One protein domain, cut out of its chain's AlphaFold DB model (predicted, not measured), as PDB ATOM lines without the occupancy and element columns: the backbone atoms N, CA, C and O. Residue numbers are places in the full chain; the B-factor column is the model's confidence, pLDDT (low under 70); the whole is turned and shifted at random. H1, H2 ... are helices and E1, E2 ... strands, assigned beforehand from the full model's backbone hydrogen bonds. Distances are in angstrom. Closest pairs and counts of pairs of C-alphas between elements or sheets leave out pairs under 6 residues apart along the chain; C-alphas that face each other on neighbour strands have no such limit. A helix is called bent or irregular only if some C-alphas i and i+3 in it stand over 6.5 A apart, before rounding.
ATOM      1  N   LYS A 268      20.401 -27.637  51.253       34.84
ATOM      2  CA  LYS A 268      21.824 -27.457  51.564       34.84
ATOM      3  C   LYS A 268      22.200 -25.976  51.439       34.84
ATOM      4  O   LYS A 268      22.071 -25.365  50.382       34.84
ATOM      5  N   ARG A 269      22.692 -25.419  52.549       37.97
ATOM      6  CA  ARG A 269      23.160 -24.036  52.710       37.97
ATOM      7  C   ARG A 269      24.333 -23.731  51.781       37.97
ATOM      8  O   ARG A 269      25.460 -24.117  52.069       37.97
ATOM      9  N   PHE A 270      24.086 -22.972  50.716       39.12
ATOM     10  CA  PHE A 270      25.150 -22.307  49.968       39.12
ATOM     11  C   PHE A 270      25.499 -20.976  50.643       39.12
ATOM     12  O   PHE A 270      24.640 -20.119  50.844       39.12
ATOM     13  N   GLN A 271      26.769 -20.811  51.011       41.72
ATOM     14  CA  GLN A 271      27.318 -19.550  51.494       41.72
ATOM     15  C   GLN A 271      28.302 -19.027  50.459       41.72
ATOM     16  O   GLN A 271      29.365 -19.612  50.268       41.72
ATOM     17  N   VAL A 272      27.982 -17.906  49.819       42.97
ATOM     18  CA  VAL A 272      29.008 -17.090  49.170       42.97
ATOM     19  C   VAL A 272      29.318 -15.917  50.069       42.97
ATOM     20  O   VAL A 272      28.534 -14.989  50.250       42.97
ATOM     21  N   THR A 273      30.500 -15.993  50.657       49.97
ATOM     22  CA  THR A 273      31.129 -14.894  51.364       49.97
ATOM     23  C   THR A 273      31.839 -14.019  50.332       49.97
ATOM     24  O   THR A 273      32.925 -14.365  49.870       49.97
ATOM     25  N   MET A 274      31.235 -12.892  49.942       56.22
ATOM     26  CA  MET A 274      32.001 -11.806  49.321       56.22
ATOM     27  C   MET A 274      32.845 -11.158  50.422       56.22
ATOM     28  O   MET A 274      32.339 -10.327  51.169       56.22
ATOM     29  N   ASN A 275      34.095 -11.594  50.568       54.72
ATOM     30  CA  ASN A 275      34.969 -11.195  51.677       54.72
ATOM     31  C   ASN A 275      35.648  -9.822  51.497       54.72
ATOM     32  O   ASN A 275      36.376  -9.397  52.388       54.72
ATOM     33  N   ASP A 276      35.373  -9.092  50.411       59.81
ATOM     34  CA  ASP A 276      36.213  -7.953  49.999       59.81
ATOM     35  C   ASP A 276      35.542  -6.573  50.090       59.81
ATOM     36  O   ASP A 276      36.065  -5.598  49.553       59.81
ATOM     37  N   ILE A 277      34.399  -6.441  50.772       61.66
ATOM     38  CA  ILE A 277      33.776  -5.125  50.998       61.66
ATOM     39  C   ILE A 277      33.793  -4.811  52.498       61.66
ATOM     40  O   ILE A 277      32.788  -5.053  53.170       61.66
ATOM     41  N   PRO A 278      34.887  -4.255  53.057       57.03
ATOM     42  CA  PRO A 278      34.913  -3.794  54.438       57.03
ATOM     43  C   PRO A 278      33.863  -2.695  54.589       57.03
ATOM     44  O   PRO A 278      34.022  -1.583  54.092       57.03
ATOM     45  N   THR A 279      32.735  -3.019  55.209       62.00
ATOM     46  CA  THR A 279      31.653  -2.056  55.412       62.00
ATOM     47  C   THR A 279      31.238  -2.077  56.868       62.00
ATOM     48  O   THR A 279      30.308  -2.762  57.292       62.00
ATOM     49  N   ASP A 280      31.933  -1.247  57.643       84.62
ATOM     50  CA  ASP A 280      31.438  -0.780  58.937       84.62
ATOM     51  C   ASP A 280      30.131   0.018  58.774       84.62
ATOM     52  O   ASP A 280      29.330   0.104  59.704       84.62
ATOM     53  N   ARG A 281      29.860   0.532  57.564       89.88
ATOM     54  CA  ARG A 281      28.628   1.247  57.210       89.88
ATOM     55  C   ARG A 281      27.518   0.335  56.663       89.88
ATOM     56  O   ARG A 281      27.813  -0.698  56.063       89.88
ATOM     57  N   PRO A 282      26.236   0.727  56.789       89.31
ATOM     58  CA  PRO A 282      25.148   0.057  56.086       89.31
ATOM     59  C   PRO A 282      25.328   0.149  54.561       89.31
ATOM     60  O   PRO A 282      25.765   1.172  54.025       89.31
ATOM     61  N   LEU A 283      24.970  -0.933  53.865       92.88
ATOM     62  CA  LEU A 283      24.945  -0.971  52.404       92.88
ATOM     63  C   LEU A 283      23.784  -0.124  51.873       92.88
ATOM     64  O   LEU A 283      22.654  -0.213  52.364       92.88
ATOM     65  N   THR A 284      24.057   0.659  50.835       95.44
ATOM     66  CA  THR A 284      23.041   1.397  50.081       95.44
ATOM     67  C   THR A 284      22.139   0.439  49.295       95.44
ATOM     68  O   THR A 284      22.460  -0.734  49.094       95.44
ATOM     69  N   VAL A 285      20.987   0.926  48.822       95.75
ATOM     70  CA  VAL A 285      20.063   0.122  47.999       95.75
ATOM     71  C   VAL A 285      20.734  -0.356  46.706       95.75
ATOM     72  O   VAL A 285      20.538  -1.505  46.315       95.75
ATOM     73  N   ILE A 286      21.545   0.502  46.080       96.62
ATOM     74  CA  ILE A 286      22.282   0.184  44.849       96.62
ATOM     75  C   ILE A 286      23.283  -0.941  45.119       96.62
ATOM     76  O   ILE A 286      23.251  -1.948  44.424       96.62
ATOM     77  N   GLU A 287      24.085  -0.837  46.184       95.44
ATOM     78  CA  GLU A 287      25.062  -1.873  46.557       95.44
ATOM     79  C   GLU A 287      24.391  -3.218  46.863       95.44
ATOM     80  O   GLU A 287      24.852  -4.265  46.416       95.44
ATOM     81  N   LYS A 288      23.259  -3.207  47.582       95.81
ATOM     82  CA  LYS A 288      22.478  -4.427  47.851       95.81
ATOM     83  C   LYS A 288      21.990  -5.079  46.557       95.81
ATOM     84  O   LYS A 288      22.094  -6.296  46.415       95.81
ATOM     85  N   LYS A 289      21.455  -4.279  45.626       97.19
ATOM     86  CA  LYS A 289      21.004  -4.749  44.309       97.19
ATOM     87  C   LYS A 289      22.170  -5.298  43.491       97.19
ATOM     88  O   LYS A 289      22.046  -6.384  42.940       97.19
ATOM     89  N   GLU A 290      23.295  -4.596  43.452       96.31
ATOM     90  CA  GLU A 290      24.484  -5.008  42.710       96.31
ATOM     91  C   GLU A 290      25.013  -6.362  43.196       96.31
ATOM     92  O   GLU A 290      25.177  -7.283  42.398       96.31
ATOM     93  N   ILE A 291      25.170  -6.537  44.514       94.56
ATOM     94  CA  ILE A 291      25.577  -7.817  45.114       94.56
ATOM     95  C   ILE A 291      24.568  -8.928  44.778       94.56
ATOM     96  O   ILE A 291      24.954 -10.058  44.461       94.56
ATOM     97  N   PHE A 292      23.267  -8.620  44.835       96.12
ATOM     98  CA  PHE A 292      22.217  -9.586  44.529       96.12
ATOM     99  C   PHE A 292      22.261 -10.049  43.064       96.12
ATOM    100  O   PHE A 292      22.395 -11.248  42.810       96.12
ATOM    101  N   PHE A 293      22.185  -9.116  42.112       96.44
ATOM    102  CA  PHE A 293      22.098  -9.406  40.677       96.44
ATOM    103  C   PHE A 293      23.402  -9.959  40.086       96.44
ATOM    104  O   PHE A 293      23.341 -10.796  39.185       96.44
ATOM    105  N   ASN A 294      24.567  -9.568  40.614       94.00
ATOM    106  CA  ASN A 294      25.858  -9.985  40.059       94.00
ATOM    107  C   ASN A 294      26.395 -11.305  40.633       94.00
ATOM    108  O   ASN A 294      27.423 -11.788  40.162       94.00
ATOM    109  N   GLY A 295      25.738 -11.924  41.623       88.31
ATOM    110  CA  GLY A 295      26.233 -13.211  42.123       88.31
ATOM    111  C   GLY A 295      25.346 -13.993  43.085       88.31
ATOM    112  O   GLY A 295      25.352 -15.224  43.030       88.31
ATOM    113  N   LEU A 296      24.580 -13.336  43.965       93.00
ATOM    114  CA  LEU A 296      23.837 -14.071  44.999       93.00
ATOM    115  C   LEU A 296      22.564 -14.746  44.485       93.00
ATOM    116  O   LEU A 296      22.215 -15.819  44.978       93.00
ATOM    117  N   TRP A 297      21.874 -14.165  43.501       95.00
ATOM    118  CA  TRP A 297      20.577 -14.690  43.062       95.00
ATOM    119  C   TRP A 297      20.660 -16.133  42.540       95.00
ATOM    120  O   TRP A 297      19.757 -16.923  42.797       95.00
ATOM    121  N   MET A 298      21.765 -16.506  41.880       95.00
ATOM    122  CA  MET A 298      21.985 -17.865  41.366       95.00
ATOM    123  C   MET A 298      22.026 -18.907  42.485       95.00
ATOM    124  O   MET A 298      21.505 -20.005  42.326       95.00
ATOM    125  N   GLN A 299      22.605 -18.560  43.634       93.25
ATOM    126  CA  GLN A 299      22.661 -19.449  44.800       93.25
ATOM    127  C   GLN A 299      21.310 -19.553  45.503       93.25
ATOM    128  O   GLN A 299      21.021 -20.541  46.166       93.25
ATOM    129  N   GLN A 300      20.482 -18.519  45.361       94.38
ATOM    130  CA  GLN A 300      19.131 -18.473  45.904       94.38
ATOM    131  C   GLN A 300      18.080 -18.924  44.880       94.38
ATOM    132  O   GLN A 300      16.893 -18.790  45.158       94.38
ATOM    133  N   ARG A 301      18.471 -19.462  43.712       95.88
ATOM    134  CA  ARG A 301      17.550 -19.748  42.597       95.88
ATOM    135  C   ARG A 301      16.386 -20.646  43.018       95.88
ATOM    136  O   ARG A 301      15.245 -20.285  42.766       95.88
ATOM    137  N   GLU A 302      16.648 -21.759  43.704       96.69
ATOM    138  CA  GLU A 302      15.602 -22.691  44.171       96.69
ATOM    139  C   GLU A 302      14.656 -22.048  45.196       96.69
ATOM    140  O   GLU A 302      13.437 -22.220  45.155       96.69
ATOM    141  N   ALA A 303      15.225 -21.258  46.100       95.38
ATOM    142  CA  ALA A 303      14.514 -20.507  47.125       95.38
ATOM    143  C   ALA A 303      13.583 -19.441  46.505       95.38
ATOM    144  O   ALA A 303      12.400 -19.334  46.851       95.38
ATOM    145  N   LEU A 304      14.107 -18.681  45.542       97.00
ATOM    146  CA  LEU A 304      13.356 -17.706  44.759       97.00
ATOM    147  C   LEU A 304      12.270 -18.394  43.927       97.00
ATOM    148  O   LEU A 304      11.139 -17.918  43.928       97.00
ATOM    149  N   GLN A 305      12.577 -19.530  43.295       98.00
ATOM    150  CA  GLN A 305      11.616 -20.322  42.524       98.00
ATOM    151  C   GLN A 305      10.461 -20.795  43.405       98.00
ATOM    152  O   GLN A 305       9.315 -20.493  43.105       98.00
ATOM    153  N   THR A 306      10.755 -21.394  44.561       97.19
ATOM    154  CA  THR A 306       9.737 -21.820  45.539       97.19
ATOM    155  C   THR A 306       8.839 -20.658  45.968       97.19
ATOM    156  O   THR A 306       7.633 -20.812  46.172       97.19
ATOM    157  N   THR A 307       9.425 -19.468  46.127       96.38
ATOM    158  CA  THR A 307       8.662 -18.262  46.455       96.38
ATOM    159  C   THR A 307       7.757 -17.866  45.297       96.38
ATOM    160  O   THR A 307       6.575 -17.625  45.522       96.38
ATOM    161  N   VAL A 308       8.281 -17.826  44.071       97.06
ATOM    162  CA  VAL A 308       7.503 -17.506  42.872       97.06
ATOM    163  C   VAL A 308       6.364 -18.505  42.670       97.06
ATOM    164  O   VAL A 308       5.227 -18.075  42.501       97.06
ATOM    165  N   ASP A 309       6.624 -19.803  42.809       97.00
ATOM    166  CA  ASP A 309       5.623 -20.866  42.682       97.00
ATOM    167  C   ASP A 309       4.500 -20.713  43.714       97.00
ATOM    168  O   ASP A 309       3.327 -20.893  43.394       97.00
ATOM    169  N   ARG A 310       4.824 -20.287  44.941       96.44
ATOM    170  CA  ARG A 310       3.810 -19.972  45.958       96.44
ATOM    171  C   ARG A 310       2.895 -18.834  45.516       96.44
ATOM    172  O   ARG A 310       1.689 -18.921  45.716       96.44
ATOM    173  N   TYR A 311       3.432 -17.769  44.923       96.44
ATOM    174  CA  TYR A 311       2.592 -16.694  44.389       96.44
ATOM    175  C   TYR A 311       1.751 -17.186  43.205       96.44
ATOM    176  O   TYR A 311       0.548 -16.931  43.177       96.44
ATOM    177  N   LEU A 312       2.349 -17.952  42.290       96.50
ATOM    178  CA  LEU A 312       1.647 -18.530  41.141       96.50
ATOM    179  C   LEU A 312       0.537 -19.509  41.554       96.50
ATOM    180  O   LEU A 312      -0.482 -19.570  40.881       96.50
ATOM    181  N   SER A 313       0.661 -20.194  42.696       96.00
ATOM    182  CA  SER A 313      -0.397 -21.072  43.224       96.00
ATOM    183  C   SER A 313      -1.693 -20.349  43.626       96.00
ATOM    184  O   SER A 313      -2.707 -20.998  43.865       96.00
ATOM    185  N   HIS A 314      -1.675 -19.013  43.698       95.75
ATOM    186  CA  HIS A 314      -2.849 -18.173  43.967       95.75
ATOM    187  C   HIS A 314      -3.273 -17.327  42.754       95.75
ATOM    188  O   HIS A 314      -3.968 -16.316  42.911       95.75
ATOM    189  N   VAL A 315      -2.792 -17.669  41.563       95.75
ATOM    190  CA  VAL A 315      -3.280 -17.085  40.316       95.75
ATOM    191  C   VAL A 315      -4.574 -17.784  39.906       95.75
ATOM    192  O   VAL A 315      -4.686 -19.001  40.021       95.75
ATOM    193  N   GLU A 316      -5.538 -17.015  39.407       90.56
ATOM    194  CA  GLU A 316      -6.745 -17.552  38.771       90.56
ATOM    195  C   GLU A 316      -6.518 -17.819  37.271       90.56
ATOM    196  O   GLU A 316      -5.897 -17.004  36.583       90.56
ATOM    197  N   GLY A 317      -7.066 -18.930  36.764       84.19
ATOM    198  CA  GLY A 317      -7.060 -19.299  35.341       84.19
ATOM    199  C   GLY A 317      -6.048 -20.386  34.957       84.19
ATOM    200  O   GLY A 317      -5.289 -20.875  35.792       84.19
ATOM    201  N   ASP A 318      -6.033 -20.743  33.672       83.00
ATOM    202  CA  ASP A 318      -5.297 -21.901  33.127       83.00
ATOM    203  C   ASP A 318      -3.808 -21.622  32.824       83.00
ATOM    204  O   ASP A 318      -3.118 -22.435  32.212       83.00
ATOM    205  N   LEU A 319      -3.283 -20.478  33.283       92.50
ATOM    206  CA  LEU A 319      -1.892 -20.043  33.087       92.50
ATOM    207  C   LEU A 319      -1.434 -20.033  31.615       92.50
ATOM    208  O   LEU A 319      -0.246 -20.202  31.324       92.50
ATOM    209  N   GLU A 320      -2.351 -19.777  30.681       95.62
ATOM    210  CA  GLU A 320      -2.017 -19.676  29.261       95.62
ATOM    211  C   GLU A 320      -1.069 -18.499  28.980       95.62
ATOM    212  O   GLU A 320      -1.119 -17.448  29.629       95.62
ATOM    213  N   GLU A 321      -0.182 -18.661  27.995       93.75
ATOM    214  CA  GLU A 321       0.892 -17.696  27.725       93.75
ATOM    215  C   GLU A 321       0.397 -16.319  27.271       93.75
ATOM    216  O   GLU A 321       1.081 -15.324  27.519       93.75
ATOM    217  N   GLU A 322      -0.765 -16.258  26.621       95.94
ATOM    218  CA  GLU A 322      -1.351 -15.021  26.089       95.94
ATOM    219  C   GLU A 322      -2.369 -14.384  27.045       95.94
ATOM    220  O   GLU A 322      -2.842 -13.272  26.802       95.94
ATOM    221  N   GLU A 323      -2.674 -15.043  28.165       96.25
ATOM    222  CA  GLU A 323      -3.654 -14.577  29.140       96.25
ATOM    223  C   GLU A 323      -3.013 -13.941  30.379       96.25
ATOM    224  O   GLU A 323      -1.843 -14.144  30.726       96.25
ATOM    225  N   CYS A 324      -3.781 -13.090  31.060       97.06
ATOM    226  CA  CYS A 324      -3.337 -12.471  32.300       97.06
ATOM    227  C   CYS A 324      -3.423 -13.448  33.472       97.06
ATOM    228  O   CYS A 324      -4.500 -13.899  33.835       97.06
ATOM    229  N   TRP A 325      -2.290 -13.666  34.133       97.12
ATOM    230  CA  TRP A 325      -2.194 -14.459  35.360       97.12
ATOM    231  C   TRP A 325      -2.498 -13.569  36.563       97.12
ATOM    232  O   TRP A 325      -1.585 -12.993  37.154       97.12
ATOM    233  N   LEU A 326      -3.775 -13.355  36.873       96.25
ATOM    234  CA  LEU A 326      -4.177 -12.425  37.928       96.25
ATOM    235  C   LEU A 326      -3.985 -13.054  39.310       96.25
ATOM    236  O   LEU A 326      -4.658 -14.014  39.670       96.25
ATOM    237  N   TYR A 327      -3.074 -12.490  40.099       95.62
ATOM    238  CA  TYR A 327      -2.871 -12.908  41.480       95.62
ATOM    239  C   TYR A 327      -4.006 -12.421  42.382       95.62
ATOM    240  O   TYR A 327      -4.272 -11.218  42.446       95.62
ATOM    241  N   LYS A 328      -4.621 -13.350  43.122       93.06
ATOM    242  CA  LYS A 328      -5.699 -13.091  44.094       93.06
ATOM    243  C   LYS A 328      -5.361 -13.520  45.517       93.06
ATOM    244  O   LYS A 328      -6.228 -13.568  46.386       93.06
ATOM    245  N   GLY A 329      -4.100 -13.864  45.757       92.56
ATOM    246  CA  GLY A 329      -3.679 -14.372  47.051       92.56
ATOM    247  C   GLY A 329      -3.740 -13.321  48.168       92.56
ATOM    248  O   GLY A 329      -3.823 -12.116  47.916       92.56
ATOM    249  N   PRO A 330      -3.624 -13.770  49.428       89.00
ATOM    250  CA  PRO A 330      -3.784 -12.920  50.610       89.00
ATOM    251  C   PRO A 330      -2.706 -11.835  50.735       89.00
ATOM    252  O   PRO A 330      -2.882 -10.875  51.475       89.00
ATOM    253  N   ARG A 331      -1.586 -11.967  50.012       85.25
ATOM    254  CA  ARG A 331      -0.467 -11.012  50.037       85.25
ATOM    255  C   ARG A 331      -0.619  -9.904  49.004       85.25
ATOM    256  O   ARG A 331       0.378  -9.333  48.555       85.25
ATOM    257  N   LEU A 332      -1.846  -9.636  48.571       86.50
ATOM    258  CA  LEU A 332      -2.100  -8.461  47.766       86.50
ATOM    259  C   LEU A 332      -1.838  -7.218  48.621       86.50
ATOM    260  O   LEU A 332      -2.326  -7.128  49.749       86.50
ATOM    261  N   PRO A 333      -1.043  -6.270  48.113       79.44
ATOM    262  CA  PRO A 333      -0.802  -5.029  48.820       79.44
ATOM    263  C   PRO A 333      -2.124  -4.296  49.076       79.44
ATOM    264  O   PRO A 333      -3.065  -4.371  48.283       79.44
ATOM    265  N   GLN A 334      -2.170  -3.549  50.180       77.38
ATOM    266  CA  GLN A 334      -3.269  -2.627  50.463       77.38
ATOM    267  C   GLN A 334      -3.510  -1.698  49.262       77.38
ATOM    268  O   GLN A 334      -2.564  -1.353  48.550       77.38
ATOM    269  N   LEU A 335      -4.760  -1.251  49.076       71.12
ATOM    270  CA  LEU A 335      -5.260  -0.528  47.889       71.12
ATOM    271  C   LEU A 335      -4.359   0.616  47.379       71.12
ATOM    272  O   LEU A 335      -4.372   0.931  46.189       71.12
ATOM    273  N   GLN A 336      -3.563   1.229  48.255       75.38
ATOM    274  CA  GLN A 336      -2.655   2.328  47.921       75.38
ATOM    275  C   GLN A 336      -1.408   1.896  47.130       75.38
ATOM    276  O   GLN A 336      -0.843   2.696  46.387       75.38
ATOM    277  N   LYS A 337      -0.952   0.647  47.267       81.62
ATOM    278  CA  LYS A 337       0.284   0.160  46.638       81.62
ATOM    279  C   LYS A 337      -0.061  -0.793  45.497       81.62
ATOM    280  O   LYS A 337      -0.310  -1.965  45.717       81.62
ATOM    281  N   ARG A 338      -0.013  -0.324  44.249       88.06
ATOM    282  CA  ARG A 338      -0.262  -1.154  43.050       88.06
ATOM    283  C   ARG A 338       0.996  -1.916  42.588       88.06
ATOM    284  O   ARG A 338       1.390  -1.816  41.432       88.06
ATOM    285  N   SER A 339       1.678  -2.616  43.501       91.69
ATOM    286  CA  SER A 339       2.893  -3.398  43.200       91.69
ATOM    287  C   SER A 339       3.055  -4.575  44.155       91.69
ATOM    288  O   SER A 339       3.022  -4.399  45.370       91.69
ATOM    289  N   ILE A 340       3.320  -5.759  43.603       94.44
ATOM    290  CA  ILE A 340       3.633  -6.964  44.376       94.44
ATOM    291  C   ILE A 340       5.147  -7.025  44.583       94.44
ATOM    292  O   ILE A 340       5.918  -7.146  43.627       94.44
ATOM    293  N   THR A 341       5.572  -6.928  45.838       95.31
ATOM    294  CA  THR A 341       6.985  -6.815  46.209       95.31
ATOM    295  C   THR A 341       7.428  -8.026  47.022       95.31
ATOM    296  O   THR A 341       6.751  -8.451  47.955       95.31
ATOM    297  N   LEU A 342       8.587  -8.574  46.670       95.81
ATOM    298  CA  LEU A 342       9.270  -9.658  47.354       95.81
ATOM    299  C   LEU A 342      10.400  -9.102  48.213       95.81
ATOM    300  O   LEU A 342      11.238  -8.326  47.757       95.81
ATOM    301  N   ASN A 343      10.435  -9.547  49.461       96.00
ATOM    302  CA  ASN A 343      11.492  -9.235  50.404       96.00
ATOM    303  C   ASN A 343      12.464 -10.411  50.478       96.00
ATOM    304  O   ASN A 343      12.093 -11.483  50.953       96.00
ATOM    305  N   ILE A 344      13.695 -10.197  50.028       96.25
ATOM    306  CA  ILE A 344      14.734 -11.219  49.929       96.25
ATOM    307  C   ILE A 344      15.805 -10.929  50.983       96.25
ATOM    308  O   ILE A 344      16.330  -9.816  51.074       96.25
ATOM    309  N   GLY A 345      16.119 -11.935  51.796       93.88
ATOM    310  CA  GLY A 345      17.242 -11.888  52.728       93.88
ATOM    311  C   GLY A 345      18.558 -12.207  52.020       93.88
ATOM    312  O   GLY A 345      18.682 -13.238  51.360       93.88
ATOM    313  N   ILE A 346      19.563 -11.352  52.187       92.12
ATOM    314  CA  ILE A 346      20.943 -11.607  51.763       92.12
ATOM    315  C   ILE A 346      21.871 -11.480  52.971       92.12
ATOM    316  O   ILE A 346      21.637 -10.669  53.868       92.12
ATOM    317  N   ARG A 347      22.935 -12.285  53.020       88.75
ATOM    318  CA  ARG A 347      23.982 -12.147  54.038       88.75
ATOM    319  C   ARG A 347      25.211 -11.514  53.398       88.75
ATOM    320  O   ARG A 347      25.776 -12.077  52.467       88.75
ATOM    321  N   CYS A 348      25.635 -10.373  53.926       86.00
ATOM    322  CA  CYS A 348      26.828  -9.657  53.479       86.00
ATOM    323  C   CYS A 348      27.708  -9.389  54.702       86.00
ATOM    324  O   CYS A 348      27.238  -8.792  55.671       86.00
ATOM    325  N   ASN A 349      28.964  -9.848  54.683       85.00
ATOM    326  CA  ASN A 349      29.922  -9.669  55.787       85.00
ATOM    327  C   ASN A 349      29.388 -10.144  57.152       85.00
ATOM    328  O   ASN A 349      29.451  -9.430  58.150       85.00
ATOM    329  N   GLY A 350      28.755 -11.319  57.182       87.00
ATOM    330  CA  GLY A 350      28.131 -11.874  58.390       87.00
ATOM    331  C   GLY A 350      26.821 -11.198  58.820       87.00
ATOM    332  O   GLY A 350      26.036 -11.822  59.531       87.00
ATOM    333  N   LYS A 351      26.518  -9.986  58.338       90.00
ATOM    334  CA  LYS A 351      25.287  -9.249  58.654       90.00
ATOM    335  C   LYS A 351      24.148  -9.647  57.714       90.00
ATOM    336  O   LYS A 351      24.342  -9.803  56.506       90.00
ATOM    337  N   ARG A 352      22.939  -9.777  58.266       91.81
ATOM    338  CA  ARG A 352      21.712  -9.930  57.476       91.81
ATOM    339  C   ARG A 352      21.307  -8.589  56.883       91.81
ATOM    340  O   ARG A 352      21.332  -7.565  57.555       91.81
ATOM    341  N   GLN A 353      20.947  -8.606  55.611       93.38
ATOM    342  CA  GLN A 353      20.433  -7.469  54.868       93.38
ATOM    343  C   GLN A 353      19.157  -7.902  54.151       93.38
ATOM    344  O   GLN A 353      19.014  -9.054  53.746       93.38
ATOM    345  N   LYS A 354      18.229  -6.964  53.979       95.00
ATOM    346  CA  LYS A 354      16.979  -7.170  53.244       95.00
ATOM    347  C   LYS A 354      17.020  -6.333  51.971       95.00
ATOM    348  O   LYS A 354      17.377  -5.151  52.022       95.00
ATOM    349  N   ILE A 355      16.672  -6.949  50.848       96.06
ATOM    350  CA  ILE A 355      16.438  -6.285  49.566       96.06
ATOM    351  C   ILE A 355      14.979  -6.499  49.168       96.06
ATOM    352  O   ILE A 355      14.437  -7.590  49.317       96.06
ATOM    353  N   SER A 356      14.331  -5.435  48.706       96.62
ATOM    354  CA  SER A 356      12.937  -5.458  48.274       96.62
ATOM    355  C   SER A 356      12.904  -5.323  46.752       96.62
ATOM    356  O   SER A 356      13.438  -4.348  46.218       96.62
ATOM    357  N   LEU A 357      12.351  -6.309  46.047       97.44
ATOM    358  CA  LEU A 357      12.275  -6.350  44.582       97.44
ATOM    359  C   LEU A 357      10.843  -6.622  44.132       97.44
ATOM    360  O   LEU A 357      10.131  -7.391  44.763       97.44
ATOM    361  N   ASN A 358      10.413  -6.036  43.017       97.62
ATOM    362  CA  ASN A 358       9.122  -6.379  42.425       97.62
ATOM    363  C   ASN A 358       9.112  -7.861  41.981       97.62
ATOM    364  O   ASN A 358      10.107  -8.359  41.448       97.62
ATOM    365  N   PHE A 359       7.987  -8.554  42.189       97.88
ATOM    366  CA  PHE A 359       7.793  -9.959  41.807       97.88
ATOM    367  C   PHE A 359       8.151 -10.227  40.337       97.88
ATOM    368  O   PHE A 359       8.783 -11.236  40.017       97.88
ATOM    369  N   GLY A 360       7.789  -9.303  39.448       98.12
ATOM    370  CA  GLY A 360       8.054  -9.393  38.022       98.12
ATOM    371  C   GLY A 360       9.541  -9.434  37.691       98.12
ATOM    372  O   GLY A 360       9.955 -10.243  36.866       98.12
ATOM    373  N   PHE A 361      10.372  -8.647  38.383       98.50
ATOM    374  CA  PHE A 361      11.826  -8.705  38.201       98.50
ATOM    375  C   PHE A 361      12.398 -10.060  38.596       98.50
ATOM    376  O   PHE A 361      13.213 -10.607  37.861       98.50
ATOM    377  N   VAL A 362      11.957 -10.620  39.724       98.44
ATOM    378  CA  VAL A 362      12.422 -11.939  40.178       98.44
ATOM    379  C   VAL A 362      11.978 -13.032  39.206       98.44
ATOM    380  O   VAL A 362      12.780 -13.881  38.832       98.44
ATOM    381  N   SER A 363      10.737 -12.972  38.724       98.25
ATOM    382  CA  SER A 363      10.206 -13.943  37.761       98.25
ATOM    383  C   SER A 363      10.904 -13.871  36.401       98.25
ATOM    384  O   SER A 363      11.226 -14.907  35.821       98.25
ATOM    385  N   MET A 364      11.186 -12.663  35.896       98.56
ATOM    386  CA  MET A 364      11.971 -12.481  34.669       98.56
ATOM    387  C   MET A 364      13.426 -12.930  34.858       98.56
ATOM    388  O   MET A 364      13.993 -13.524  33.945       98.56
ATOM    389  N   LEU A 365      14.020 -12.703  36.034       98.12
ATOM    390  CA  LEU A 365      15.371 -13.165  36.359       98.12
ATOM    391  C   LEU A 365      15.465 -14.699  36.354       98.12
ATOM    392  O   LEU A 365      16.358 -15.245  35.722       98.12
ATOM    393  N   LEU A 366      14.523 -15.397  37.000       98.06
ATOM    394  CA  LEU A 366      14.496 -16.867  37.069       98.06
ATOM    395  C   LEU A 366      14.312 -17.549  35.706       98.06
ATOM    396  O   LEU A 366      14.773 -18.678  35.522       98.06
ATOM    397  N   LYS A 367      13.638 -16.868  34.773       97.62
ATOM    398  CA  LYS A 367      13.419 -17.317  33.391       97.62
ATOM    399  C   LYS A 367      14.486 -16.815  32.415       97.62
ATOM    400  O   LYS A 367      14.321 -16.990  31.213       97.62
ATOM    401  N   ASP A 368      15.544 -16.178  32.921       97.56
ATOM    402  CA  ASP A 368      16.645 -15.634  32.124       97.56
ATOM    403  C   ASP A 368      16.169 -14.635  31.034       97.56
ATOM    404  O   ASP A 368      16.739 -14.543  29.951       97.56
ATOM    405  N   LEU A 369      15.110 -13.863  31.331       97.75
ATOM    406  CA  LEU A 369      14.486 -12.884  30.423       97.75
ATOM    407  C   LEU A 369      14.977 -11.441  30.624       97.75
ATOM    408  O   LEU A 369      14.680 -10.580  29.800       97.75
ATOM    409  N   LEU A 370      15.701 -11.155  31.713       98.00
ATOM    410  CA  LEU A 370      16.287  -9.830  31.941       98.00
ATOM    411  C   LEU A 370      17.597  -9.673  31.169       98.00
ATOM    412  O   LEU A 370      18.559 -10.404  31.419       98.00
ATOM    413  N   THR A 371      17.663  -8.662  30.303       97.75
ATOM    414  CA  THR A 371      18.916  -8.263  29.649       97.75
ATOM    415  C   THR A 371      19.884  -7.627  30.653       97.75
ATOM    416  O   THR A 371      19.482  -7.151  31.716       97.75
ATOM    417  N   GLU A 372      21.178  -7.582  30.327       97.62
ATOM    418  CA  GLU A 372      22.172  -6.907  31.179       97.62
ATOM    419  C   GLU A 372      21.885  -5.405  31.331       97.62
ATOM    420  O   GLU A 372      22.037  -4.856  32.419       97.62
ATOM    421  N   GLU A 373      21.382  -4.757  30.275       97.94
ATOM    422  CA  GLU A 373      20.919  -3.365  30.325       97.94
ATOM    423  C   GLU A 373      19.765  -3.201  31.320       97.94
ATOM    424  O   GLU A 373      19.804  -2.321  32.175       97.94
ATOM    425  N   GLN A 374      18.775  -4.096  31.279       98.25
ATOM    426  CA  GLN A 374      17.659  -4.070  32.221       98.25
ATOM    427  C   GLN A 374      18.122  -4.303  33.660       98.25
ATOM    428  O   GLN A 374      17.663  -3.606  34.564       98.25
ATOM    429  N   LYS A 375      19.049  -5.243  33.896       98.50
ATOM    430  CA  LYS A 375      19.645  -5.449  35.227       98.50
ATOM    431  C   LYS A 375      20.328  -4.172  35.712       98.50
ATOM    432  O   LYS A 375      20.068  -3.740  36.836       98.50
ATOM    433  N   LEU A 376      21.137  -3.533  34.866       98.19
ATOM    434  CA  LEU A 376      21.821  -2.284  35.196       98.19
ATOM    435  C   LEU A 376      20.831  -1.152  35.499       98.19
ATOM    436  O   LEU A 376      20.967  -0.487  36.525       98.19
ATOM    437  N   GLY A 377      19.794  -0.994  34.675       98.38
ATOM    438  CA  GLY A 377      18.727  -0.018  34.882       98.38
ATOM    439  C   GLY A 377      17.964  -0.243  36.191       98.38
ATOM    440  O   GLY A 377      17.667   0.702  36.921       98.38
ATOM    441  N   ILE A 378      17.709  -1.499  36.572       98.31
ATOM    442  CA  ILE A 378      17.096  -1.843  37.868       98.31
ATOM    443  C   ILE A 378      18.026  -1.480  39.038       98.31
ATOM    444  O   ILE A 378      17.547  -0.996  40.074       98.31
ATOM    445  N   ILE A 379      19.333  -1.732  38.899       97.94
ATOM    446  CA  ILE A 379      20.351  -1.489  39.932       97.94
ATOM    447  C   ILE A 379      20.592   0.010  40.131       97.94
ATOM    448  O   ILE A 379      20.472   0.495  41.255       97.94
ATOM    449  N   GLN A 380      20.924   0.728  39.058       98.00
ATOM    450  CA  GLN A 380      21.456   2.092  39.107       98.00
ATOM    451  C   GLN A 380      20.374   3.156  38.934       98.00
ATOM    452  O   GLN A 380      20.358   4.148  39.657       98.00
ATOM    453  N   GLU A 381      19.446   2.937  38.008       97.69
ATOM    454  CA  GLU A 381      18.456   3.943  37.602       97.69
ATOM    455  C   GLU A 381      17.077   3.709  38.223       97.69
ATOM    456  O   GLU A 381      16.137   4.460  37.970       97.69
ATOM    457  N   SER A 382      16.949   2.669  39.048       97.19
ATOM    458  CA  SER A 382      15.680   2.262  39.651       97.19
ATOM    459  C   SER A 382      14.569   2.079  38.613       97.19
ATOM    460  O   SER A 382      13.469   2.589  38.796       97.19
ATOM    461  N   TRP A 383      14.845   1.348  37.527       98.38
ATOM    462  CA  TRP A 383      13.824   0.957  36.547       98.38
ATOM    463  C   TRP A 383      12.636   0.239  37.204       98.38
ATOM    464  O   TRP A 383      12.754  -0.369  38.271       98.38
ATOM    465  N   HIS A 384      11.478   0.332  36.555       97.88
ATOM    466  CA  HIS A 384      10.197  -0.193  37.018       97.88
ATOM    467  C   HIS A 384       9.839  -1.486  36.280       97.88
ATOM    468  O   HIS A 384      10.290  -1.725  35.159       97.88
ATOM    469  N   CYS A 385       9.023  -2.323  36.922       98.06
ATOM    470  CA  CYS A 385       8.396  -3.458  36.264       98.06
ATOM    471  C   CYS A 385       7.059  -2.993  35.690       98.06
ATOM    472  O   CYS A 385       6.098  -2.771  36.427       98.06
ATOM    473  N   SER A 386       7.024  -2.795  34.379       98.06
ATOM    474  CA  SER A 386       5.854  -2.293  33.673       98.06
ATOM    475  C   SER A 386       4.968  -3.434  33.216       98.06
ATOM    476  O   SER A 386       5.413  -4.341  32.512       98.06
ATOM    477  N   HIS A 387       3.687  -3.351  33.563       98.06
ATOM    478  CA  HIS A 387       2.673  -4.299  33.120       98.06
ATOM    479  C   HIS A 387       2.117  -3.858  31.764       98.06
ATOM    480  O   HIS A 387       1.291  -2.950  31.678       98.06
ATOM    481  N   LEU A 388       2.534  -4.531  30.693       98.44
ATOM    482  CA  LEU A 388       2.101  -4.255  29.320       98.44
ATOM    483  C   LEU A 388       0.599  -4.471  29.115       98.44
ATOM    484  O   LEU A 388       0.030  -3.871  28.212       98.44
ATOM    485  N   CYS A 389      -0.045  -5.282  29.952       98.06
ATOM    486  CA  CYS A 389      -1.496  -5.493  29.965       98.06
ATOM    487  C   CYS A 389      -2.273  -4.462  30.810       98.06
ATOM    488  O   CYS A 389      -3.499  -4.491  30.839       98.06
ATOM    489  N   GLY A 390      -1.591  -3.575  31.546       97.19
ATOM    490  CA  GLY A 390      -2.230  -2.588  32.429       97.19
ATOM    491  C   GLY A 390      -2.907  -3.184  33.676       97.19
ATOM    492  O   GLY A 390      -3.640  -2.483  34.380       97.19
ATOM    493  N   ASN A 391      -2.667  -4.466  33.962       96.81
ATOM    494  CA  ASN A 391      -3.186  -5.184  35.127       96.81
ATOM    495  C   ASN A 391      -2.058  -5.385  36.141       96.81
ATOM    496  O   ASN A 391      -1.222  -6.269  35.966       96.81
ATOM    497  N   TRP A 392      -2.023  -4.576  37.202       95.75
ATOM    498  CA  TRP A 392      -0.917  -4.560  38.173       95.75
ATOM    499  C   TRP A 392      -0.778  -5.858  38.997       95.75
ATOM    500  O   TRP A 392       0.280  -6.115  39.564       95.75
ATOM    501  N   THR A 393      -1.819  -6.697  39.044       96.12
ATOM    502  CA  THR A 393      -1.800  -8.029  39.678       96.12
ATOM    503  C   THR A 393      -1.353  -9.151  38.738       96.12
ATOM    504  O   THR A 393      -1.223 -10.293  39.175       96.12
ATOM    505  N   CYS A 394      -1.121  -8.858  37.453       97.56
ATOM    506  CA  CYS A 394      -0.724  -9.862  36.470       97.56
ATOM    507  C   CYS A 394       0.699 -10.375  36.731       97.56
ATOM    508  O   CYS A 394       1.648  -9.598  36.762       97.56
ATOM    509  N   MET A 395       0.855 -11.693  36.836       97.69
ATOM    510  CA  MET A 395       2.127 -12.387  37.071       97.69
ATOM    511  C   MET A 395       2.743 -13.017  35.817       97.69
ATOM    512  O   MET A 395       3.842 -13.570  35.885       97.69
ATOM    513  N   ASN A 396       2.072 -12.930  34.666       97.94
ATOM    514  CA  ASN A 396       2.582 -13.470  33.409       97.94
ATOM    515  C   ASN A 396       3.783 -12.650  32.927       97.94
ATOM    516  O   ASN A 396       3.629 -11.506  32.502       97.94
ATOM    517  N   VAL A 397       4.973 -13.254  32.944       97.88
ATOM    518  CA  VAL A 397       6.232 -12.612  32.530       97.88
ATOM    519  C   VAL A 397       6.217 -12.075  31.098       97.88
ATOM    520  O   VAL A 397       6.920 -11.109  30.826       97.88
ATOM    521  N   ARG A 398       5.408 -12.638  30.186       97.88
ATOM    522  CA  ARG A 398       5.284 -12.132  28.804       97.88
ATOM    523  C   ARG A 398       4.545 -10.797  28.737       97.88
ATOM    524  O   ARG A 398       4.582 -10.110  27.718       97.88
ATOM    525  N   HIS A 399       3.850 -10.441  29.814       98.19
ATOM    526  CA  HIS A 399       3.112  -9.190  29.961       98.19
ATOM    527  C   HIS A 399       3.879  -8.171  30.800       98.19
ATOM    528  O   HIS A 399       3.316  -7.131  31.140       98.19
ATOM    529  N   LEU A 400       5.136  -8.457  31.140       98.38
ATOM    530  CA  LEU A 400       5.999  -7.598  31.935       98.38
ATOM    531  C   LEU A 400       7.186  -7.129  31.094       98.38
ATOM    532  O   LEU A 400       7.657  -7.831  30.204       98.38
ATOM    533  N   THR A 401       7.690  -5.939  31.397       98.44
ATOM    534  CA  THR A 401       8.989  -5.467  30.910       98.44
ATOM    535  C   THR A 401       9.684  -4.663  32.001       98.44
ATOM    536  O   THR A 401       9.022  -4.061  32.848       98.44
ATOM    537  N   ALA A 402      11.014  -4.650  31.998       98.56
ATOM    538  CA  ALA A 402      11.792  -3.712  32.796       98.56
ATOM    539  C   ALA A 402      12.116  -2.482  31.940       98.56
ATOM    540  O   ALA A 402      12.671  -2.623  30.852       98.56
ATOM    541  N   GLU A 403      11.760  -1.291  32.419       98.31
ATOM    542  CA  GLU A 403      11.975  -0.028  31.702       98.31
ATOM    543  C   GLU A 403      12.069   1.166  32.665       98.31
ATOM    544  O   GLU A 403      11.712   1.076  33.843       98.31
ATOM    545  N   ALA A 404      12.532   2.312  32.166       98.38
ATOM    546  CA  ALA A 404      12.624   3.535  32.955       98.38
ATOM    547  C   ALA A 404      11.249   3.981  33.493       98.38
ATOM    548  O   ALA A 404      10.237   3.929  32.792       98.38
ATOM    549  N   GLY A 405      11.222   4.516  34.720       97.06
ATOM    550  CA  GLY A 405       9.977   4.923  35.387       97.06
ATOM    551  C   GLY A 405       9.135   5.928  34.589       97.06
ATOM    552  O   GLY A 405       7.910   5.832  34.585       97.06
ATOM    553  N   LYS A 406       9.775   6.836  33.834       97.81
ATOM    554  CA  LYS A 406       9.083   7.778  32.932       97.81
ATOM    555  C   LYS A 406       8.273   7.058  31.848       97.81
ATOM    556  O   LYS A 406       7.142   7.446  31.579       97.81
ATOM    557  N   ILE A 407       8.828   5.996  31.259       98.06
ATOM    558  CA  ILE A 407       8.146   5.207  30.224       98.06
ATOM    559  C   ILE A 407       6.952   4.478  30.844       98.06
ATOM    560  O   ILE A 407       5.845   4.591  30.325       98.06
ATOM    561  N   ASN A 408       7.143   3.837  32.002       97.69
ATOM    562  CA  ASN A 408       6.065   3.163  32.731       97.69
ATOM    563  C   ASN A 408       4.884   4.105  33.029       97.69
ATOM    564  O   ASN A 408       3.731   3.770  32.770       97.69
ATOM    565  N   ILE A 409       5.167   5.311  33.535       96.56
ATOM    566  CA  ILE A 409       4.140   6.324  33.827       96.56
ATOM    567  C   ILE A 409       3.400   6.737  32.546       96.56
ATOM    568  O   ILE A 409       2.169   6.817  32.544       96.56
ATOM    569  N   ASN A 410       4.127   6.915  31.440       97.50
ATOM    570  CA  ASN A 410       3.561   7.290  30.141       97.50
ATOM    571  C   ASN A 410       2.682   6.196  29.507       97.50
ATOM    572  O   ASN A 410       1.879   6.494  28.619       97.50
ATOM    573  N   ARG A 411       2.734   4.949  29.995       97.81
ATOM    574  CA  ARG A 411       1.793   3.902  29.570       97.81
ATOM    575  C   ARG A 411       0.382   4.109  30.122       97.81
ATOM    576  O   ARG A 411      -0.568   3.649  29.491       97.81
ATOM    577  N   ASN A 412       0.205   4.822  31.239       96.44
ATOM    578  CA  ASN A 412      -1.106   4.991  31.882       96.44
ATOM    579  C   ASN A 412      -2.167   5.634  30.958       96.44
ATOM    580  O   ASN A 412      -3.255   5.064  30.836       96.44
ATOM    581  N   PRO A 413      -1.891   6.748  30.245       97.19
ATOM    582  CA  PRO A 413      -2.811   7.285  29.236       97.19
ATOM    583  C   PRO A 413      -3.185   6.280  28.140       97.19
ATOM    584  O   PRO A 413      -4.315   6.284  27.654       97.19
ATOM    585  N   CYS A 414      -2.268   5.377  27.781       97.56
ATOM    586  CA  CYS A 414      -2.497   4.359  26.758       97.56
ATOM    587  C   CYS A 414      -3.650   3.415  27.141       97.56
ATOM    588  O   CYS A 414      -4.445   3.050  26.279       97.56
ATOM    589  N   PHE A 415      -3.775   3.068  28.427       97.00
ATOM    590  CA  PHE A 415      -4.854   2.215  28.940       97.00
ATOM    591  C   PHE A 415      -6.169   2.961  29.198       97.00
ATOM    592  O   PHE A 415      -7.200   2.316  29.356       97.00
ATOM    593  N   ARG A 416      -6.170   4.304  29.199       95.25
ATOM    594  CA  ARG A 416      -7.415   5.099  29.220       95.25
ATOM    595  C   ARG A 416      -8.111   5.097  27.860       95.25
ATOM    596  O   ARG A 416      -9.331   5.182  27.795       95.25
ATOM    597  N   ASN A 417      -7.341   4.980  26.778       95.44
ATOM    598  CA  ASN A 417      -7.856   4.872  25.418       95.44
ATOM    599  C   ASN A 417      -7.597   3.468  24.848       95.44
ATOM    600  O   ASN A 417      -6.651   3.259  24.079       95.44
ATOM    601  N   LEU A 418      -8.447   2.511  25.236       94.88
ATOM    602  CA  LEU A 418      -8.321   1.098  24.854       94.88
ATOM    603  C   LEU A 418      -8.378   0.874  23.335       94.88
ATOM    604  O   LEU A 418      -7.685  -0.001  22.828       94.88
ATOM    605  N   TYR A 419      -9.133   1.701  22.608       95.81
ATOM    606  CA  TYR A 419      -9.300   1.593  21.153       95.81
ATOM    607  C   TYR A 419      -8.296   2.435  20.348       95.81
ATOM    608  O   TYR A 419      -8.241   2.331  19.124       95.81
ATOM    609  N   GLY A 420      -7.512   3.288  21.011       95.50
ATOM    610  CA  GLY A 420      -6.497   4.115  20.360       95.50
ATOM    611  C   GLY A 420      -5.256   3.322  19.950       95.50
ATOM    612  O   GLY A 420      -4.965   2.260  20.505       95.50
ATOM    613  N   SER A 421      -4.456   3.885  19.044       97.06
ATOM    614  CA  SER A 421      -3.137   3.344  18.710       97.06
ATOM    615  C   SER A 421      -2.203   3.320  19.934       97.06
ATOM    616  O   SER A 421      -2.388   4.036  20.923       97.06
ATOM    617  N   CYS A 422      -1.209   2.431  19.897       97.94
ATOM    618  CA  CYS A 422      -0.128   2.370  20.875       97.94
ATOM    619  C   CYS A 422       1.201   2.611  20.165       97.94
ATOM    620  O   CYS A 422       1.553   1.857  19.257       97.94
ATOM    621  N   GLU A 423       1.941   3.614  20.628       97.69
ATOM    622  CA  GLU A 423       3.254   3.992  20.088       97.69
ATOM    623  C   GLU A 423       4.420   3.491  20.954       97.69
ATOM    624  O   GLU A 423       5.573   3.565  20.548       97.69
ATOM    625  N   HIS A 424       4.134   2.937  22.137       98.19
ATOM    626  CA  HIS A 424       5.157   2.370  23.011       98.19
ATOM    627  C   HIS A 424       5.848   1.156  22.382       98.19
ATOM    628  O   HIS A 424       5.214   0.345  21.701       98.19
ATOM    629  N   PHE A 425       7.126   0.981  22.721       96.88
ATOM    630  CA  PHE A 425       7.892  -0.226  22.443       96.88
ATOM    631  C   PHE A 425       8.471  -0.787  23.758       96.88
ATOM    632  O   PHE A 425       9.177  -0.055  24.451       96.88
ATOM    633  N   PRO A 426       8.164  -2.043  24.137       97.44
ATOM    634  CA  PRO A 426       7.170  -2.923  23.514       97.44
ATOM    635  C   PRO A 426       5.746  -2.342  23.603       97.44
ATOM    636  O   PRO A 426       5.443  -1.528  24.486       97.44
ATOM    637  N   LYS A 427       4.871  -2.755  22.674       98.25
ATOM    638  CA  LYS A 427       3.477  -2.289  22.615       98.25
ATOM    639  C   LYS A 427       2.703  -2.713  23.864       98.25
ATOM    640  O   LYS A 427       2.905  -3.804  24.391       98.25
ATOM    641  N   CYS A 428       1.800  -1.849  24.321       98.56
ATOM    642  CA  CYS A 428       0.818  -2.217  25.335       98.56
ATOM    643  C   CYS A 428      -0.161  -3.251  24.757       98.56
ATOM    644  O   CYS A 428      -0.662  -3.070  23.649       98.56
ATOM    645  N   ARG A 429      -0.463  -4.281  25.544       97.88
ATOM    646  CA  ARG A 429      -1.477  -5.313  25.302       97.88
ATOM    647  C   ARG A 429      -2.828  -4.840  25.840       97.88
ATOM    648  O   ARG A 429      -3.299  -5.299  26.881       97.88
ATOM    649  N   LYS A 430      -3.396  -3.813  25.202       97.62
ATOM    650  CA  LYS A 430      -4.628  -3.139  25.661       97.62
ATOM    651  C   LYS A 430      -5.832  -4.076  25.679       97.62
ATOM    652  O   LYS A 430      -6.698  -3.935  26.533       97.62
ATOM    653  N   GLU A 431      -5.856  -5.034  24.765       97.19
ATOM    654  CA  GLU A 431      -6.864  -6.081  24.633       97.19
ATOM    655  C   GLU A 431      -6.974  -6.982  25.872       97.19
ATOM    656  O   GLU A 431      -8.026  -7.566  26.108       97.19
ATOM    657  N   LEU A 432      -5.921  -7.047  26.696       97.00
ATOM    658  CA  LEU A 432      -5.902  -7.827  27.935       97.00
ATOM    659  C   LEU A 432      -6.286  -7.012  29.176       97.00
ATOM    660  O   LEU A 432      -6.368  -7.572  30.272       97.00
ATOM    661  N   LYS A 433      -6.485  -5.694  29.050       97.44
ATOM    662  CA  LYS A 433      -6.798  -4.831  30.193       97.44
ATOM    663  C   LYS A 433      -8.144  -5.241  30.785       97.44
ATOM    664  O   LYS A 433      -9.175  -5.180  30.122       97.44
ATOM    665  N   LYS A 434      -8.123  -5.629  32.059       96.00
ATOM    666  CA  LYS A 434      -9.318  -5.939  32.840       96.00
ATOM    667  C   LYS A 434      -9.796  -4.693  33.589       96.00
ATOM    668  O   LYS A 434      -8.968  -3.823  33.913       96.00
ATOM    669  N   PRO A 435     -11.106  -4.569  33.854       93.75
ATOM    670  CA  PRO A 435     -11.623  -3.489  34.681       93.75
ATOM    671  C   PRO A 435     -11.062  -3.594  36.105       93.75
ATOM    672  O   PRO A 435     -10.770  -4.681  36.594       93.75
ATOM    673  N   ASP A 436     -10.894  -2.457  36.783       90.19
ATOM    674  CA  ASP A 436     -10.166  -2.420  38.059       90.19
ATOM    675  C   ASP A 436     -10.828  -3.289  39.153       90.19
ATOM    676  O   ASP A 436     -10.107  -3.891  39.944       90.19
ATOM    677  N   HIS A 437     -12.158  -3.458  39.155       89.62
ATOM    678  CA  HIS A 437     -12.864  -4.333  40.111       89.62
ATOM    679  C   HIS A 437     -12.523  -5.826  39.947       89.62
ATOM    680  O   HIS A 437     -12.539  -6.569  40.924       89.62
ATOM    681  N   GLU A 438     -12.146  -6.260  38.738       91.56
ATOM    682  CA  GLU A 438     -11.655  -7.618  38.472       91.56
ATOM    683  C   GLU A 438     -10.199  -7.805  38.913       91.56
ATOM    684  O   GLU A 438      -9.695  -8.923  38.896       91.56
ATOM    685  N   LEU A 439      -9.480  -6.749  39.309       91.19
ATOM    686  CA  LEU A 439      -8.097  -6.869  39.783       91.19
ATOM    687  C   LEU A 439      -8.024  -7.144  41.283       91.19
ATOM    688  O   LEU A 439      -7.063  -7.761  41.735       91.19
ATOM    689  N   PHE A 440      -9.051  -6.770  42.042       86.19
ATOM    690  CA  PHE A 440      -9.117  -7.000  43.482       86.19
ATOM    691  C   PHE A 440      -9.839  -8.316  43.804       86.19
ATOM    692  O   PHE A 440     -10.696  -8.753  43.036       86.19
ATOM    693  N   PRO A 441      -9.465  -9.014  44.882       81.56
ATOM    694  CA  PRO A 441     -10.173 -10.197  45.336       81.56
ATOM    695  C   PRO A 441     -11.544  -9.813  45.897       81.56
ATOM    696  O   PRO A 441     -11.708  -8.745  46.489       81.56
ATOM    697  N   ASP A 442     -12.514 -10.717  45.758       80.06
ATOM    698  CA  ASP A 442     -13.928 -10.469  46.073       80.06
ATOM    699  C   ASP A 442     -14.170  -9.972  47.503       80.06
ATOM    700  O   ASP A 442     -15.115  -9.224  47.759       80.06
ATOM    701  N   TYR A 443     -13.310 -10.354  48.450       74.44
ATOM    702  CA  TYR A 443     -13.438  -9.920  49.839       74.44
ATOM    703  C   TYR A 443     -13.158  -8.426  50.036       74.44
ATOM    704  O   TYR A 443     -13.701  -7.848  50.972       74.44
ATOM    705  N   LEU A 444     -12.365  -7.791  49.163       71.00
ATOM    706  CA  LEU A 444     -12.153  -6.342  49.197       71.00
ATOM    707  C   LEU A 444     -13.284  -5.582  48.506       71.00
ATOM    708  O   LEU A 444     -13.533  -4.437  48.859       71.00
ATOM    709  N   ASN A 445     -14.002  -6.207  47.569       64.75
ATOM    710  CA  ASN A 445     -15.058  -5.541  46.804       64.75
ATOM    711  C   ASN A 445     -16.290  -5.174  47.652       64.75
ATOM    712  O   ASN A 445     -17.039  -4.280  47.267       64.75
ATOM    713  N   LYS A 446     -16.481  -5.786  48.831       63.78
ATOM    714  CA  LYS A 446     -17.629  -5.496  49.714       63.78
ATOM    715  C   LYS A 446     -17.658  -4.064  50.253       63.78
ATOM    716  O   LYS A 446     -18.739  -3.559  50.529       63.78
ATOM    717  N   ASP A 447     -16.503  -3.408  50.350       60.12
ATOM    718  CA  ASP A 447     -16.410  -2.020  50.822       60.12
ATOM    719  C   ASP A 447     -16.435  -0.995  49.670       60.12
ATOM    720  O   ASP A 447     -16.562   0.206  49.905       60.12
ATOM    721  N   TRP A 448     -16.333  -1.445  48.412       57.16
ATOM    722  CA  TRP A 448     -16.273  -0.556  47.245       57.16
ATOM    723  C   TRP A 448     -17.635   0.003  46.824       57.16
ATOM    724  O   TRP A 448     -17.681   1.108  46.287       57.16
ATOM    725  N   GLU A 449     -18.742  -0.694  47.106       56.78
ATOM    726  CA  GLU A 449     -20.097  -0.234  46.744       56.78
ATOM    727  C   GLU A 449     -20.550   1.033  47.505       56.78
ATOM    728  O   GLU A 449     -21.585   1.604  47.176       56.78
ATOM    729  N   GLY A 450     -19.785   1.500  48.503       57.38
ATOM    730  CA  GLY A 450     -20.141   2.658  49.333       57.38
ATOM    731  C   GLY A 450     -19.295   3.927  49.154       57.38
ATOM    732  O   GLY A 450     -19.548   4.891  49.872       57.38
ATOM    733  N   ILE A 451     -18.277   3.938  48.280       54.31
ATOM    734  CA  ILE A 451     -17.230   4.990  48.281       54.31
ATOM    735  C   ILE A 451     -17.183   5.845  46.995       54.31
ATOM    736  O   ILE A 451     -16.541   6.897  47.009       54.31
ATOM    737  N   PHE A 452     -17.884   5.477  45.916       48.16
ATOM    738  CA  PHE A 452     -17.853   6.214  44.639       48.16
ATOM    739  C   PHE A 452     -19.212   6.736  44.185       48.16
ATOM    740  O   PHE A 452     -20.191   5.958  44.231       48.16
TER     741      PHE A 452
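Overview. This is residues 268 to 452 of the 452 residues of the protein "zf-His_Me_endon domain-containing protein" of Amniculicola lignicola CBS 123094 (UniProt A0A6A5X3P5). H3 sits in the middle, between the base of a long two-stranded hairpin, E1 and E2, and a small second hairpin, E3 and E4; H1 crosses the long hairpin, H2 packs on H3, and H4 and H5 pack on the small hairpin. A long loop, residues 313 to 340, joins H2 to the long hairpin, another, residues 417 to 441, leads from H5 to H6, and H6 lies far out, near the last residues, at the end of the model away from the long hairpin's tip. The printed part has 185 residues with six named helices and four named strands, in the order H1 H2 E1 E2 H3 H4 E3 E4 H5 H6; the sheets E1 - E2 and E3 - E4 are each antiparallel. The class is mixed, helices and strands, but under half of the residues, 84 of 185, are in named elements. The whole is compact, with a radius of gyration of the C-alphas of 18.0 A and spans of 54 by 36 by 32 A.

Arrangement. Start at H1, residues 285 to 299, and go on to H2, residues 301 to 312; the two meet only through their tight link of 1 residue. Next find the hairpin of E1, residues 341 to 348, and E2, residues 351 to 358, at 153 degrees between directions; N 344 and O 355 are within hydrogen-bond range at 2.8 A, and so are N 353 and O 346 at 2.8 A. The closest C-alphas of H1 and E2 are those of Lys 288 and Ile 355, 6.5 A apart. H3, residues 359 to 366, follows E2 directly and touches H2, opposite ways at a steep tilt of 43 degrees, closest at the C-alphas of Val 308 and Ser 363, 6.8 A apart. H4, residues 372 to 380, touches H1, opposite ways at a steep tilt of 42 degrees, closest at the C-alphas of Lys 289 and Ile 379, 5.5 A apart. The second hairpin is E3, residues 384 to 387, and E4, residues 400 to 403, at 145 degrees, with N 386 and O 401 at 2.8 A. The C-alpha of Gly 360 in H3 is 6.2 A from that of Cys 385 in E3, the closest pair of the two. H4 comes closest to E4 at the C-alphas of Gln 374 and Ala 402, 5.9 A apart. H5, residues 405 to 416, comes closest to E3 at the C-alphas of Gly 405 and His 384, 5.4 A apart, and touches no helix. H6, residues 442 to 445, is apart from H5 and H3, for instance. Every O i to N i+4 pair is within hydrogen-bond range in H2, H3 and H4, against 8 of 11 in H1 and 5 of 8 in H5; H6 is too short for such a pair.

Along the chain. Find C-alpha 285 at (20.063, 0.122, 47.999); from there H1 runs 20.0 A to C-alpha 299. H1 is irregular: C-alphas 294 and 297 are 7.7 A apart. H2 is 16.0 A long, E1 21.3 A and E2 23.1 A, ending at C-alpha 358, (9.122, -6.379, 42.425). H3, H4, E3 and E4 are shorter. H5 measures 18.5 A and is neither bent nor irregular, but only just: C-alphas 410 and 413 are 6.4 A apart. H6 ends at C-alpha 445, (-15.058, -5.541, 46.804).

Size, cuts and confidence. The C-alphas farthest apart are those of Asp 276 and Gly 450, 57.3 A. The printed part has no cut, and residue 452 is the chain's last. The links H2 to E1, E3 to E4 and H5 to H6 are long, with 28, 12 and 25 residues. The mean pLDDT of the printed part is 90.0; look for values under 70 at residues 268 to 279 and 445 to 452.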